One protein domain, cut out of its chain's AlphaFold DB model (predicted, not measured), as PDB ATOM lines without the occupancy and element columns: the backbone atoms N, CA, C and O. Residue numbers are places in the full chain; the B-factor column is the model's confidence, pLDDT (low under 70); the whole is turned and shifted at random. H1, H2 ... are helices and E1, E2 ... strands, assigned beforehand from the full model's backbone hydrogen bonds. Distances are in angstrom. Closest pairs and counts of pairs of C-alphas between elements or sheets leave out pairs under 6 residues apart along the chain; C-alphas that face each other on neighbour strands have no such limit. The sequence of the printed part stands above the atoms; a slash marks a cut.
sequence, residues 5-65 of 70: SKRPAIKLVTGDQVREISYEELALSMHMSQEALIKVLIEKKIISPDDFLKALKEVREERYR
ATOM      1  N   SER A   5      -9.005   2.048 -25.625       55.00
ATOM      2  CA  SER A   5      -9.604   0.702 -25.703       55.00
ATOM      3  C   SER A   5      -9.782   0.032 -24.333       55.00
ATOM      4  O   SER A   5     -10.648  -0.825 -24.154       55.00
ATOM      5  N   LYS A   6      -9.009   0.461 -23.326       55.00
ATOM      6  CA  LYS A   6      -9.043  -0.089 -21.963       55.00
ATOM      7  C   LYS A   6      -9.943   0.683 -21.005       55.00
ATOM      8  O   LYS A   6      -9.953   0.378 -19.812       55.00
ATOM      9  N   ARG A   7     -10.685   1.694 -21.476       62.00
ATOM     10  CA  ARG A   7     -11.654   2.382 -20.612       62.00
ATOM     11  C   ARG A   7     -12.776   1.400 -20.245       62.00
ATOM     12  O   ARG A   7     -13.406   0.851 -21.152       62.00
ATOM     13  N   PRO A   8     -13.029   1.156 -18.946       59.50
ATOM     14  CA  PRO A   8     -14.066   0.225 -18.529       59.50
ATOM     15  C   PRO A   8     -15.432   0.771 -18.945       59.50
ATOM     16  O   PRO A   8     -15.790   1.900 -18.609       59.50
ATOM     17  N   ALA A   9     -16.181  -0.040 -19.687       67.25
ATOM     18  CA  ALA A   9     -17.524   0.287 -20.149       67.25
ATOM     19  C   ALA A   9     -18.558  -0.003 -19.060       67.25
ATOM     20  O   ALA A   9     -19.506   0.756 -18.870       67.25
ATOM     21  N   ILE A  10     -18.377  -1.125 -18.354       74.94
ATOM     22  CA  ILE A  10     -19.324  -1.652 -17.372       74.94
ATOM     23  C   ILE A  10     -18.550  -2.285 -16.211       74.94
ATOM     24  O   ILE A  10     -17.568  -2.996 -16.416       74.94
ATOM     25  N   LYS A  11     -19.016  -2.053 -14.978       77.69
ATOM     26  CA  LYS A  11     -18.605  -2.816 -13.792       77.69
ATOM     27  C   LYS A  11     -19.689  -3.828 -13.463       77.69
ATOM     28  O   LYS A  11     -20.789  -3.443 -13.073       77.69
ATOM     29  N   LEU A  12     -19.387  -5.111 -13.631       75.38
ATOM     30  CA  LEU A  12     -20.280  -6.190 -13.229       75.38
ATOM     31  C   LEU A  12     -19.970  -6.562 -11.775       75.38
ATOM     32  O   LEU A  12     -18.835  -6.923 -11.462       75.38
ATOM     33  N   VAL A  13     -20.970  -6.480 -10.899       78.50
ATOM     34  CA  VAL A  13     -20.855  -6.904  -9.496       78.50
ATOM     35  C   VAL A  13     -21.684  -8.167  -9.309       78.50
ATOM     36  O   VAL A  13     -22.891  -8.151  -9.536       78.50
ATOM     37  N   THR A  14     -21.040  -9.274  -8.938       71.00
ATOM     38  CA  THR A  14     -21.710 -10.553  -8.645       71.00
ATOM     39  C   THR A  14     -21.238 -11.060  -7.288       71.00
ATOM     40  O   THR A  14     -20.124 -11.568  -7.163       71.00
ATOM     41  N   GLY A  15     -22.071 -10.893  -6.256       82.88
ATOM     42  CA  GLY A  15     -21.655 -11.120  -4.869       82.88
ATOM     43  C   GLY A  15     -20.468 -10.224  -4.509       82.88
ATOM     44  O   GLY A  15     -20.523  -9.016  -4.729       82.88
ATOM     45  N   ASP A  16     -19.379 -10.832  -4.038       84.25
ATOM     46  CA  ASP A  16     -18.154 -10.124  -3.640       84.25
ATOM     47  C   ASP A  16     -17.183  -9.858  -4.808       84.25
ATOM     48  O   ASP A  16     -16.109  -9.288  -4.614       84.25
ATOM     49  N   GLN A  17     -17.521 -10.279  -6.033       77.88
ATOM     50  CA  GLN A  17     -16.653 -10.099  -7.196       77.88
ATOM     51  C   GLN A  17     -17.035  -8.849  -7.987       77.88
ATOM     52  O   GLN A  17     -18.171  -8.708  -8.444       77.88
ATOM     53  N   VAL A  18     -16.050  -7.974  -8.203       79.94
ATOM     54  CA  VAL A  18     -16.144  -6.832  -9.117       79.94
ATOM     55  C   VAL A  18     -15.295  -7.130 -10.344       79.94
ATOM     56  O   VAL A  18     -14.075  -7.254 -10.245       79.94
ATOM     57  N   ARG A  19     -15.940  -7.226 -11.508       82.12
ATOM     58  CA  ARG A  19     -15.261  -7.365 -12.795       82.12
ATOM     59  C   ARG A  19     -15.456  -6.099 -13.615       82.12
ATOM     60  O   ARG A  19     -16.585  -5.691 -13.883       82.12
ATOM     61  N   GLU A  20     -14.350  -5.482 -14.011       81.50
ATOM     62  CA  GLU A  20     -14.353  -4.402 -14.995       81.50
ATOM     63  C   GLU A  20     -14.366  -5.024 -16.392       81.50
ATOM     64  O   GLU A  20     -13.556  -5.902 -16.678       81.50
ATOM     65  N   ILE A  21     -15.326  -4.619 -17.221       81.25
ATOM     66  CA  ILE A  21     -15.514  -5.122 -18.583       81.25
ATOM     67  C   ILE A  21     -15.250  -3.962 -19.541       81.25
ATOM     68  O   ILE A  21     -15.871  -2.896 -19.425       81.25
ATOM     69  N   SER A  22     -14.315  -4.151 -20.472       85.06
ATOM     70  CA  SER A  22     -14.030  -3.170 -21.522       85.06
ATOM     71  C   SER A  22     -15.153  -3.115 -22.566       85.06
ATOM     72  O   SER A  22     -15.992  -4.014 -22.662       85.06
ATOM     73  N   TYR A  23     -15.177  -2.065 -23.391       82.56
ATOM     74  CA  TYR A  23     -16.123  -1.989 -24.513       82.56
ATOM     75  C   TYR A  23     -15.950  -3.148 -25.503       82.56
ATOM     76  O   TYR A  23     -16.937  -3.660 -26.032       82.56
ATOM     77  N   GLU A  24     -14.712  -3.585 -25.730       82.94
ATOM     78  CA  GLU A  24     -14.406  -4.704 -26.624       82.94
ATOM     79  C   GLU A  24     -14.923  -6.028 -26.061       82.94
ATOM     80  O   GLU A  24     -15.581  -6.789 -26.770       82.94
ATOM     81  N   GLU A  25     -14.690  -6.278 -24.770       82.12
ATOM     82  CA  GLU A  25     -15.205  -7.468 -24.091       82.12
ATOM     83  C   GLU A  25     -16.738  -7.492 -24.094       82.12
ATOM     84  O   GLU A  25     -17.343  -8.549 -24.283       82.12
ATOM     85  N   LEU A  26     -17.373  -6.328 -23.937       85.12
ATOM     86  CA  LEU A  26     -18.824  -6.196 -24.002       85.12
ATOM     87  C   LEU A  26     -19.364  -6.526 -25.400       85.12
ATOM     88  O   LEU A  26     -20.304  -7.313 -25.524       85.12
ATOM     89  N   ALA A  27     -18.771  -5.956 -26.451       84.56
ATOM     90  CA  ALA A  27     -19.182  -6.213 -27.830       84.56
ATOM     91  C   ALA A  27     -18.996  -7.692 -28.209       84.56
ATOM     92  O   ALA A  27     -19.898  -8.309 -28.781       84.56
ATOM     93  N   LEU A  28     -17.859  -8.283 -27.824       86.62
ATOM     94  CA  LEU A  28     -17.582  -9.703 -28.032       86.62
ATOM     95  C   LEU A  28     -18.611 -10.581 -27.310       86.62
ATOM     96  O   LEU A  28     -19.189 -11.486 -27.915       86.62
ATOM     97  N   SER A  29     -18.883 -10.282 -26.038       86.81
ATOM     98  CA  SER A  29     -19.877 -11.001 -25.239       86.81
ATOM     99  C   SER A  29     -21.271 -10.930 -25.867       86.81
ATOM    100  O   SER A  29     -21.976 -11.942 -25.910       86.81
ATOM    101  N   MET A  30     -21.656  -9.773 -26.407       89.00
ATOM    102  CA  MET A  30     -22.955  -9.580 -27.047       89.00
ATOM    103  C   MET A  30     -23.112 -10.437 -28.309       89.00
ATOM    104  O   MET A  30     -24.127 -11.122 -28.445       89.00
ATOM    105  N   HIS A  31     -22.106 -10.466 -29.190       90.75
ATOM    106  CA  HIS A  31     -22.134 -11.313 -30.389       90.75
ATOM    107  C   HIS A  31     -22.193 -12.803 -30.033       90.75
ATOM    108  O   HIS A  31     -23.059 -13.517 -30.535       90.75
ATOM    109  N   MET A  32     -21.336 -13.259 -29.111       91.12
ATOM    110  CA  MET A  32     -21.316 -14.661 -28.677       91.12
ATOM    111  C   MET A  32     -22.643 -15.092 -28.045       91.12
ATOM    112  O   MET A  32     -23.134 -16.189 -28.306       91.12
ATOM    113  N   SER A  33     -23.247 -14.225 -27.228       93.44
ATOM    114  CA  SER A  33     -24.524 -14.518 -26.568       93.44
ATOM    115  C   SER A  33     -25.671 -14.622 -27.573       93.44
ATOM    116  O   SER A  33     -26.509 -15.517 -27.461       93.44
ATOM    117  N   GLN A  34     -25.706 -13.735 -28.572       93.94
ATOM    118  CA  GLN A  34     -26.703 -13.783 -29.642       93.94
ATOM    119  C   GLN A  34     -26.541 -15.032 -30.513       93.94
ATOM    120  O   GLN A  34     -27.530 -15.716 -30.770       93.94
ATOM    121  N   GLU A  35     -25.312 -15.368 -30.912       95.19
ATOM    122  CA  GLU A  35     -25.022 -16.581 -31.683       95.19
ATOM    123  C   GLU A  35     -25.454 -17.844 -30.924       95.19
ATOM    124  O   GLU A  35     -26.178 -18.683 -31.467       95.19
ATOM    125  N   ALA A  36     -25.077 -17.950 -29.645       97.38
ATOM    126  CA  ALA A  36     -25.449 -19.077 -28.798       97.38
ATOM    127  C   ALA A  36     -26.973 -19.215 -28.665       97.38
ATOM    128  O   ALA A  36     -27.507 -20.320 -28.780       97.38
ATOM    129  N   LEU A  37     -27.683 -18.100 -28.470       97.31
ATOM    130  CA  LEU A  37     -29.141 -18.098 -28.380       97.31
ATOM    131  C   LEU A  37     -29.787 -18.594 -29.679       97.31
ATOM    132  O   LEU A  37     -30.624 -19.494 -29.635       97.31
ATOM    133  N   ILE A  38     -29.387 -18.047 -30.830       96.56
ATOM    134  CA  ILE A  38     -29.932 -18.440 -32.139       96.56
ATOM    135  C   ILE A  38     -29.703 -19.933 -32.382       96.56
ATOM    136  O   ILE A  38     -30.633 -20.647 -32.766       96.56
ATOM    137  N   LYS A  39     -28.494 -20.427 -32.090       97.31
ATOM    138  CA  LYS A  39     -28.153 -21.845 -32.222       97.31
ATOM    139  C   LYS A  39     -29.081 -22.734 -31.394       97.31
ATOM    140  O   LYS A  39     -29.654 -23.676 -31.935       97.31
ATOM    141  N   VAL A  40     -29.292 -22.406 -30.118       98.19
ATOM    142  CA  VAL A  40     -30.184 -23.174 -29.231       98.19
ATOM    143  C   VAL A  40     -31.625 -23.183 -29.748       98.19
ATOM    144  O   VAL A  40     -32.284 -24.223 -29.703       98.19
ATOM    145  N   LEU A  41     -32.127 -22.049 -30.245       98.00
ATOM    146  CA  LEU A  41     -33.493 -21.949 -30.767       98.00
ATOM    147  C   LEU A  41     -33.690 -22.796 -32.033       98.00
ATOM    148  O   LEU A  41     -34.721 -23.460 -32.163       98.00
ATOM    149  N   ILE A  42     -32.700 -22.816 -32.929       97.25
ATOM    150  CA  ILE A  42     -32.713 -23.645 -34.143       97.25
ATOM    151  C   ILE A  42     -32.613 -25.133 -33.786       97.25
ATOM    152  O   ILE A  42     -33.418 -25.933 -34.259       97.25
ATOM    153  N   GLU A  43     -31.676 -25.523 -32.916       97.56
ATOM    154  CA  GLU A  43     -31.493 -26.923 -32.500       97.56
ATOM    155  C   GLU A  43     -32.739 -27.483 -31.800       97.56
ATOM    156  O   GLU A  43     -33.117 -28.638 -32.013       97.56
ATOM    157  N   LYS A  44     -33.430 -26.652 -31.010       98.19
ATOM    158  CA  LYS A  44     -34.714 -27.001 -30.385       98.19
ATOM    159  C   LYS A  44     -35.911 -26.909 -31.335       98.19
ATOM    160  O   LYS A  44     -37.027 -27.182 -30.900       98.19
ATOM    161  N   LYS A  45     -35.693 -26.560 -32.609       97.00
ATOM    162  CA  LYS A  45     -36.726 -26.388 -33.645       97.00
ATOM    163  C   LYS A  45     -37.818 -25.387 -33.253       97.00
ATOM    164  O   LYS A  45     -38.965 -25.531 -33.658       97.00
ATOM    165  N   ILE A  46     -37.463 -24.389 -32.441       98.19
ATOM    166  CA  ILE A  46     -38.374 -23.310 -32.027       98.19
ATOM    167  C   ILE A  46     -38.522 -22.290 -33.162       98.19
ATOM    168  O   ILE A  46     -39.602 -21.739 -33.355       98.19
ATOM    169  N   ILE A  47     -37.448 -22.063 -33.922       97.38
ATOM    170  CA  ILE A  47     -37.428 -21.209 -35.114       97.38
ATOM    171  C   ILE A  47     -36.798 -21.957 -36.294       97.38
ATOM    172  O   ILE A  47     -35.960 -22.841 -36.096       97.38
ATOM    173  N   SER A  48     -37.174 -21.579 -37.517       97.25
ATOM    174  CA  SER A  48     -36.508 -22.028 -38.744       97.25
ATOM    175  C   SER A  48     -35.298 -21.136 -39.067       97.25
ATOM    176  O   SER A  48     -35.400 -19.913 -38.923       97.25
ATOM    177  N   PRO A  49     -34.171 -21.698 -39.550       96.31
ATOM    178  CA  PRO A  49     -33.052 -20.908 -40.064       96.31
ATOM    179  C   PRO A  49     -33.460 -19.928 -41.172       96.31
ATOM    180  O   PRO A  49     -33.009 -18.785 -41.175       96.31
ATOM    181  N   ASP A  50     -34.342 -20.352 -42.081       97.19
ATOM    182  CA  ASP A  50     -34.768 -19.529 -43.218       97.19
ATOM    183  C   ASP A  50     -35.602 -18.326 -42.760       97.19
ATOM    184  O   ASP A  50     -35.375 -17.200 -43.208       97.19
ATOM    185  N   ASP A  51     -36.514 -18.545 -41.806       96.62
ATOM    186  CA  ASP A  51     -37.329 -17.478 -41.217       96.62
ATOM    187  C   ASP A  51     -36.457 -16.477 -40.455       96.62
ATOM    188  O   ASP A  51     -36.655 -15.266 -40.566       96.62
ATOM    189  N   PHE A  52     -35.446 -16.967 -39.729       96.25
ATOM    190  CA  PHE A  52     -34.479 -16.111 -39.050       96.25
ATOM    191  C   PHE A  52     -33.697 -15.237 -40.041       96.25
ATOM    192  O   PHE A  52     -33.589 -14.027 -39.839       96.25
ATOM    193  N   LEU A  53     -33.181 -15.818 -41.129       96.06
ATOM    194  CA  LEU A  53     -32.445 -15.071 -42.155       96.06
ATOM    195  C   LEU A  53     -33.327 -14.035 -42.860       96.06
ATOM    196  O   LEU A  53     -32.869 -12.922 -43.134       96.06
ATOM    197  N   LYS A  54     -34.593 -14.375 -43.120       97.12
ATOM    198  CA  LYS A  54     -35.576 -13.444 -43.678       97.12
ATOM    199  C   LYS A  54     -35.825 -12.267 -42.733       97.12
ATOM    200  O   LYS A  54     -35.665 -11.123 -43.152       97.12
ATOM    201  N   ALA A  55     -36.121 -12.538 -41.463       95.25
ATOM    202  CA  ALA A  55     -36.334 -11.500 -40.456       95.25
ATOM    203  C   ALA A  55     -35.088 -10.614 -40.275       95.25
ATOM    204  O   ALA A  55     -35.190  -9.395 -40.167       95.25
ATOM    205  N   LEU A  56     -33.887 -11.203 -40.308       93.88
ATOM    206  CA  LEU A  56     -32.633 -10.455 -40.218       93.88
ATOM    207  C   LEU A  56     -32.458  -9.480 -41.394       93.88
ATOM    208  O   LEU A  56     -31.971  -8.361 -41.208       93.88
ATOM    209  N   LYS A  57     -32.854  -9.895 -42.602       94.19
ATOM    210  CA  LYS A  57     -32.854  -9.038 -43.791       94.19
ATOM    211  C   LYS A  57     -33.869  -7.900 -43.653       94.19
ATOM    212  O   LYS A  57     -33.496  -6.757 -43.895       94.19
ATOM    213  N   GLU A  58     -35.092  -8.193 -43.222       95.31
ATOM    214  CA  GLU A  58     -36.148  -7.190 -43.006       95.31
ATOM    215  C   GLU A  58     -35.710  -6.130 -41.986       95.31
ATOM    216  O   GLU A  58     -35.720  -4.941 -42.292       95.31
ATOM    217  N   VAL A  59     -35.178  -6.545 -40.831       93.06
ATOM    218  CA  VAL A  59     -34.649  -5.620 -39.813       93.06
ATOM    219  C   VAL A  59     -33.522  -4.747 -40.369       93.06
ATOM    220  O   VAL A  59     -33.424  -3.564 -40.031       93.06
ATOM    221  N   ARG A  60     -32.649  -5.303 -41.221       90.50
ATOM    222  CA  ARG A  60     -31.591  -4.523 -41.880       90.50
ATOM    223  C   ARG A  60     -32.194  -3.484 -42.825       90.50
ATOM    224  O   ARG A  60     -31.781  -2.331 -42.796       90.50
ATOM    225  N   GLU A  61     -33.149  -3.876 -43.653       92.12
ATOM    226  CA  GLU A  61     -33.801  -2.969 -44.597       92.12
ATOM    227  C   GLU A  61     -34.588  -1.865 -43.881       92.12
ATOM    228  O   GLU A  61     -34.527  -0.713 -44.298       92.12
ATOM    229  N   GLU A  62     -35.260  -2.171 -42.774       91.06
ATOM    230  CA  GLU A  62     -35.991  -1.191 -41.965       91.06
ATOM    231  C   GLU A  62     -35.063  -0.185 -41.281       91.06
ATOM    232  O   GLU A  62     -35.314   1.019 -41.315       91.06
ATOM    233  N   ARG A  63     -33.971  -0.659 -40.670       86.62
ATOM    234  CA  ARG A  63     -33.053   0.198 -39.902       86.62
ATOM    235  C   ARG A  63     -32.092   0.997 -40.771       86.62
ATOM    236  O   ARG A  63     -31.646   2.061 -40.351       86.62
ATOM    237  N   TYR A  64     -31.751   0.478 -41.946       79.00
ATOM    238  CA  TYR A  64     -30.771   1.079 -42.850       79.00
ATOM    239  C   TYR A  64     -31.385   1.519 -44.182       79.00
ATOM    240  O   TYR A  64     -30.647   1.771 -45.134       79.00
ATOM    241  N   ARG A  65     -32.716   1.682 -44.255       67.69
ATOM    242  CA  ARG A  65     -33.368   2.521 -45.271       67.69
ATOM    243  C   ARG A  65     -32.938   3.975 -45.062       67.69
ATOM    244  O   ARG A  65     -33.664   4.804 -44.530       67.69
TER     245      ARG A  65
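This is residues 5 to 65 of the 70 residues of an uncharacterized protein of candidate division Zixibacteria bacterium (UniProt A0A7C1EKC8). A small two-stranded hairpin, E1 and E2, sits at one end of the long helix H1, and a second helix, H2, folds back from the other end, making an open zigzag. The printed part has 61 residues, with two named strands, then two named helices, one antiparallel sheet, E1 - E2, and a mixed class. It is extended, radius of gyration of the C-alphas 16.3 A, and flat, spanning 42 by 33 by 14 A.

Look first at the hairpin of E1, residues 8 to 14, and E2, residues 17 to 22, antiparallel at 157 degrees; N 12 and O 19, 2.9 A apart, are within hydrogen-bond range. H1, residues 23 to 43, comes closest to E1 at the C-alphas of Tyr 23 and Ala 9, 5.1 A apart. H2, residues 49 to 63, is close to H1 but not clearly touching, the closest C-alphas being Ile 42 and Pro 49, 6.5 A; they run opposite ways at a steep tilt of 41 degrees. H2 is apart from both strands. In H1 and H2 every O i to N i+4 pair is within hydrogen-bond range.

Find C-alpha 8 at (-14.066, 0.225, -18.529), where E1 begins its 16.5 A; E2 spans 16.1 A. H1 runs 30.4 A from C-alpha 23, and H2 21.1 A to C-alpha 63 at (-33.053, 0.198, -39.902).

The farthest C-alphas, Asp 16 and Arg 65, are 46.1 A apart. The printed part has no cut, and its three links are tight. Residues 5 to 9 and 65 have pLDDT under 70.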